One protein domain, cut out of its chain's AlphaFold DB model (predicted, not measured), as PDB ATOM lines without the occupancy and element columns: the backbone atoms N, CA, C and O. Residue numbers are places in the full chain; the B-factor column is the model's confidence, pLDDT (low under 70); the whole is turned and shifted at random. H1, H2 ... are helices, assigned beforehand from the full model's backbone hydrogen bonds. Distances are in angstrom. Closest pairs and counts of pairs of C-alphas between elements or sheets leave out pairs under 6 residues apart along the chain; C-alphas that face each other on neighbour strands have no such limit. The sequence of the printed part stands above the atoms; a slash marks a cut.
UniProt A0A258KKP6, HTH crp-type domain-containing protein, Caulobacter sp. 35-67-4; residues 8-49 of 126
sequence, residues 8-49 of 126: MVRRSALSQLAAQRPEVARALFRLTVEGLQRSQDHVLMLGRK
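AT A GLANCE: This is residues 8 to 49 of the 126 residues of the protein "HTH crp-type domain-containing protein" of Caulobacter sp. 35-67-4 (UniProt A0A258KKP6). Picture an open L of two helices: the short H1 meets the start of the long H2 at a corner, and H2 then runs off alone as the long arm. The printed part has 42 residues with two named helices, H1 then H2, and no named strand; its class is all helix. It is extended, with a radius of gyration of the C-alphas of 14.4 A and spans of 43 by 20 by 11 A.

IN THESE COORDINATES: Find C-alpha 11 at (173.763, 181.582, 120.499); from there H1 runs through residues 11 to 20. Then find C-alpha 22 at (162.627, 189.873, 111.672), where H2, residues 22 to 48, begins; it covers 38.7 A to C-alpha 48 at (145.723, 168.873, 139.393).

HOW THE PARTS SIT: Look at the tight link, Arg 21: H1 and H2 touch only at the corner there, H2 with residues 24 to 25 alone. Their closest C-alphas, those of Ala 18 and Ala 25, are 4.5 A apart. The helices run opposite ways at a steep tilt of 56 degrees. In H1 and H2 every O i to N i+4 pair is within hydrogen-bond range.

THE WHOLE: The two C-alphas farthest apart, those of Gln 20 and Lys 49, are 43.9 A apart. Residues 30 to 49, of which 30 to 48 belong to H2, stand free. The printed part has no cut, and no printed residue is under 70 in pLDDT.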
ATOM      1  N   MET A   8     174.221 172.030 116.082       94.12
ATOM      2  CA  MET A   8     174.453 173.092 117.055       94.12
ATOM      3  C   MET A   8     174.675 174.425 116.340       94.12
ATOM      4  O   MET A   8     175.425 174.501 115.368       94.12
ATOM      5  N   VAL A   9     174.064 175.493 116.854       93.25
ATOM      6  CA  VAL A   9     174.280 176.869 116.386       93.25
ATOM      7  C   VAL A   9     174.740 177.711 117.568       93.25
ATOM      8  O   VAL A   9     174.181 177.619 118.660       93.25
ATOM      9  N   ARG A  10     175.763 178.553 117.370       96.12
ATOM     10  CA  ARG A  10     176.206 179.476 118.423       96.12
ATOM     11  C   ARG A  10     175.085 180.459 118.741       96.12
ATOM     12  O   ARG A  10     174.572 181.122 117.841       96.12
ATOM     13  N   ARG A  11     174.775 180.624 120.029       94.12
ATOM     14  CA  ARG A  11     173.763 181.582 120.499       94.12
ATOM     15  C   ARG A  11     174.011 182.995 119.966       94.12
ATOM     16  O   ARG A  11     173.073 183.633 119.513       94.12
ATOM     17  N   SER A  12     175.264 183.454 119.960       96.31
ATOM     18  CA  SER A  12     175.635 184.777 119.438       96.31
ATOM     19  C   SER A  12     175.304 184.948 117.953       96.31
ATOM     20  O   SER A  12     174.755 185.977 117.569       96.31
ATOM     21  N   ALA A  13     175.573 183.931 117.131       95.00
ATOM     22  CA  ALA A  13     175.242 183.945 115.708       95.00
ATOM     23  C   ALA A  13     173.721 183.965 115.485       95.00
ATOM     24  O   ALA A  13     173.226 184.713 114.644       95.00
ATOM     25  N   LEU A  14     172.970 183.197 116.281       94.75
ATOM     26  CA  LEU A  14     171.508 183.186 116.232       94.75
ATOM     27  C   LEU A  14     170.907 184.540 116.647       94.75
ATOM     28  O   LEU A  14     170.001 185.036 115.981       94.75
ATOM     29  N   SER A  15     171.441 185.166 117.701       94.31
ATOM     30  CA  SER A  15     171.042 186.509 118.142       94.31
ATOM     31  C   SER A  15     171.326 187.576 117.084       94.31
ATOM     32  O   SER A  15     170.467 188.415 116.826       94.31
ATOM     33  N   GLN A  16     172.500 187.539 116.442       96.44
ATOM     34  CA  GLN A  16     172.824 188.459 115.346       96.44
ATOM     35  C   GLN A  16     171.878 188.275 114.159       96.44
ATOM     36  O   GLN A  16     171.383 189.257 113.611       96.44
ATOM     37  N   LEU A  17     171.583 187.025 113.792       95.62
ATOM     38  CA  LEU A  17     170.653 186.734 112.709       95.62
ATOM     39  C   LEU A  17     169.248 187.258 113.025       95.62
ATOM     40  O   LEU A  17     168.639 187.889 112.172       95.62
ATOM     41  N   ALA A  18     168.759 187.067 114.253       96.31
ATOM     42  CA  ALA A  18     167.473 187.602 114.694       96.31
ATOM     43  C   ALA A  18     167.421 189.140 114.659       96.31
ATOM     44  O   ALA A  18     166.381 189.703 114.329       96.31
ATOM     45  N   ALA A  19     168.537 189.818 114.952       95.94
ATOM     46  CA  ALA A  19     168.630 191.275 114.856       95.94
ATOM     47  C   ALA A  19     168.579 191.783 113.402       95.94
ATOM     48  O   ALA A  19     168.091 192.880 113.152       95.94
ATOM     49  N   GLN A  20     169.065 190.988 112.445       97.19
ATOM     50  CA  GLN A  20     169.093 191.340 111.020       97.19
ATOM     51  C   GLN A  20     167.842 190.877 110.258       97.19
ATOM     52  O   GLN A  20     167.522 191.426 109.207       97.19
ATOM     53  N   ARG A  21     167.159 189.842 110.760       97.31
ATOM     54  CA  ARG A  21     166.070 189.134 110.081       97.31
ATOM     55  C   ARG A  21     164.842 189.007 110.991       97.31
ATOM     56  O   ARG A  21     164.801 188.109 111.842       97.31
ATOM     57  N   PRO A  22     163.823 189.872 110.828       95.69
ATOM     58  CA  PRO A  22     162.627 189.873 111.672       95.69
ATOM     59  C   PRO A  22     161.877 188.536 111.706       95.69
ATOM     60  O   PRO A  22     161.273 188.186 112.719       95.69
ATOM     61  N   GLU A  23     161.912 187.760 110.624       96.81
ATOM     62  CA  GLU A  23     161.316 186.428 110.547       96.81
ATOM     63  C   GLU A  23     161.974 185.434 111.512       96.81
ATOM     64  O   GLU A  23     161.277 184.623 112.125       96.81
ATOM     65  N   VAL A  24     163.290 185.548 111.725       95.81
ATOM     66  CA  VAL A  24     164.030 184.720 112.684       95.81
ATOM     67  C   VAL A  24     163.672 185.127 114.107       95.81
ATOM     68  O   VAL A  24     163.367 184.263 114.926       95.81
ATOM     69  N   ALA A  25     163.614 186.431 114.400       95.88
ATOM     70  CA  ALA A  25     163.177 186.919 115.710       95.88
ATOM     71  C   ALA A  25     161.753 186.448 116.057       95.88
ATOM     72  O   ALA A  25     161.517 185.935 117.150       95.88
ATOM     73  N   ARG A  26     160.813 186.545 115.105       96.81
ATOM     74  CA  ARG A  26     159.435 186.056 115.272       96.81
ATOM     75  C   ARG A  26     159.381 184.545 115.484       96.81
ATOM     76  O   ARG A  26     158.615 184.086 116.327       96.81
ATOM     77  N   ALA A  27     160.186 183.775 114.751       95.62
ATOM     78  CA  ALA A  27     160.265 182.330 114.936       95.62
ATOM     79  C   ALA A  27     160.791 181.963 116.333       95.62
ATOM     80  O   ALA A  27     160.193 181.122 116.999       95.62
ATOM     81  N   LEU A  28     161.848 182.628 116.811       95.38
ATOM     82  CA  LEU A  28     162.389 182.408 118.157       95.38
ATOM     83  C   LEU A  28     161.396 182.798 119.251       95.38
ATOM     84  O   LEU A  28     161.238 182.059 120.224       95.38
ATOM     85  N   PHE A  29     160.703 183.925 119.088       96.31
ATOM     86  CA  PHE A  29     159.668 184.349 120.025       96.31
ATOM     87  C   PHE A  29     158.531 183.327 120.093       96.31
ATOM     88  O   PHE A  29     158.174 182.891 121.183       96.31
ATOM     89  N   ARG A  30     158.031 182.869 118.938       96.62
ATOM     90  CA  ARG A  30     156.999 181.830 118.869       96.62
ATOM     91  C   ARG A  30     157.440 180.543 119.571       96.62
ATOM     92  O   ARG A  30     156.725 180.075 120.446       96.62
ATOM     93  N   LEU A  31     158.638 180.035 119.271       94.56
ATOM     94  CA  LEU A  31     159.187 178.839 119.929       94.56
ATOM     95  C   LEU A  31     159.312 179.013 121.451       94.56
ATOM     96  O   LEU A  31     159.102 178.066 122.207       94.56
ATOM     97  N   THR A  32     159.648 180.224 121.905       96.19
ATOM     98  CA  THR A  32     159.747 180.547 123.335       96.19
ATOM     99  C   THR A  32     158.374 180.545 123.999       96.19
ATOM    100  O   THR A  32     158.219 179.949 125.062       96.19
ATOM    101  N   VAL A  33     157.369 181.164 123.370       96.88
ATOM    102  CA  VAL A  33     155.984 181.183 123.866       96.88
ATOM    103  C   VAL A  33     155.400 179.771 123.908       96.88
ATOM    104  O   VAL A  33     154.863 179.376 124.937       96.88
ATOM    105  N   GLU A  34     155.580 178.977 122.850       93.62
ATOM    106  CA  GLU A  34     155.172 177.565 122.814       93.62
ATOM    107  C   GLU A  34     155.894 176.736 123.891       93.62
ATOM    108  O   GLU A  34     155.322 175.828 124.493       93.62
ATOM    109  N   GLY A  35     157.171 177.030 124.159       93.88
ATOM    110  CA  GLY A  35     157.916 176.439 125.272       93.88
ATOM    111  C   GLY A  35     157.306 176.785 126.631       93.88
ATOM    112  O   GLY A  35     157.069 175.889 127.436       93.88
ATOM    113  N   LEU A  36     157.002 178.064 126.859       96.06
ATOM    114  CA  LEU A  36     156.416 178.553 128.106       96.06
ATOM    115  C   LEU A  36     155.019 177.974 128.355       96.06
ATOM    116  O   LEU A  36     154.751 177.515 129.463       96.06
ATOM    117  N   GLN A  37     154.156 177.959 127.335       93.25
ATOM    118  CA  GLN A  37     152.817 177.368 127.419       93.25
ATOM    119  C   GLN A  37     152.897 175.891 127.811       93.25
ATOM    120  O   GLN A  37     152.275 175.485 128.788       93.25
ATOM    121  N   ARG A  38     153.770 175.115 127.154       90.12
ATOM    122  CA  ARG A  38     153.996 173.707 127.519       90.12
ATOM    123  C   ARG A  38     154.472 173.538 128.960       90.12
ATOM    124  O   ARG A  38     154.033 172.614 129.636       90.12
ATOM    125  N   SER A  39     155.353 174.411 129.450       92.12
ATOM    126  CA  SER A  39     155.780 174.378 130.853       92.12
ATOM    127  C   SER A  39     154.632 174.685 131.818       92.12
ATOM    128  O   SER A  39     154.518 174.023 132.847       92.12
ATOM    129  N   GLN A  40     153.766 175.647 131.494       93.69
ATOM    130  CA  GLN A  40     152.589 175.973 132.306       93.69
ATOM    131  C   GLN A  40     151.583 174.815 132.333       93.69
ATOM    132  O   GLN A  40     151.150 174.412 133.414       93.69
ATOM    133  N   ASP A  41     151.279 174.224 131.176       89.44
ATOM    134  CA  ASP A  41     150.398 173.056 131.059       89.44
ATOM    135  C   ASP A  41     150.946 171.858 131.840       89.44
ATOM    136  O   ASP A  41     150.200 171.148 132.517       89.44
ATOM    137  N   HIS A  42     152.266 171.663 131.806       90.62
ATOM    138  CA  HIS A  42     152.932 170.620 132.572       90.62
ATOM    139  C   HIS A  42     152.780 170.831 134.084       90.62
ATOM    140  O   HIS A  42     152.395 169.907 134.797       90.62
ATOM    141  N   VAL A  43     152.998 172.053 134.581       92.25
ATOM    142  CA  VAL A  43     152.783 172.384 136.001       92.25
ATOM    143  C   VAL A  43     151.328 172.148 136.413       92.25
ATOM    144  O   VAL A  43     151.075 171.578 137.475       92.25
ATOM    145  N   LEU A  44     150.359 172.525 135.573       90.31
ATOM    146  CA  LEU A  44     148.941 172.260 135.832       90.31
ATOM    147  C   LEU A  44     148.635 170.756 135.869       90.31
ATOM    148  O   LEU A  44     147.916 170.304 136.761       90.31
ATOM    149  N   MET A  45     149.206 169.980 134.945       91.75
ATOM    150  CA  MET A  45     149.088 168.522 134.915       91.75
ATOM    151  C   MET A  45     149.626 167.894 136.209       91.75
ATOM    152  O   MET A  45     148.934 167.087 136.831       91.75
ATOM    153  N   LEU A  46     150.797 168.327 136.678       90.94
ATOM    154  CA  LEU A  46     151.390 167.846 137.929       90.94
ATOM    155  C   LEU A  46     150.618 168.291 139.182       90.94
ATOM    156  O   LEU A  46     150.603 167.571 140.178       90.94
ATOM    157  N   GLY A  47     149.992 169.467 139.156       88.69
ATOM    158  CA  GLY A  47     149.283 170.023 140.311       88.69
ATOM    159  C   GLY A  47     147.845 169.532 140.475       88.69
ATOM    160  O   GLY A  47     147.331 169.548 141.590       88.69
ATOM    161  N   ARG A  48     147.177 169.127 139.386       90.06
ATOM    162  CA  ARG A  48     145.723 168.873 139.393       90.06
ATOM    163  C   ARG A  48     145.316 167.461 139.005       90.06
ATOM    164  O   ARG A  48     144.257 167.026 139.439       90.06
ATOM    165  N   LYS A  49     146.124 166.763 138.204       91.00
ATOM    166  CA  LYS A  49     145.731 165.461 137.659       91.00
ATOM    167  C   LYS A  49     146.140 164.303 138.563       91.00
ATOM    168  O   LYS A  49     147.217 164.334 139.173       91.00
TER     169      LYS A  49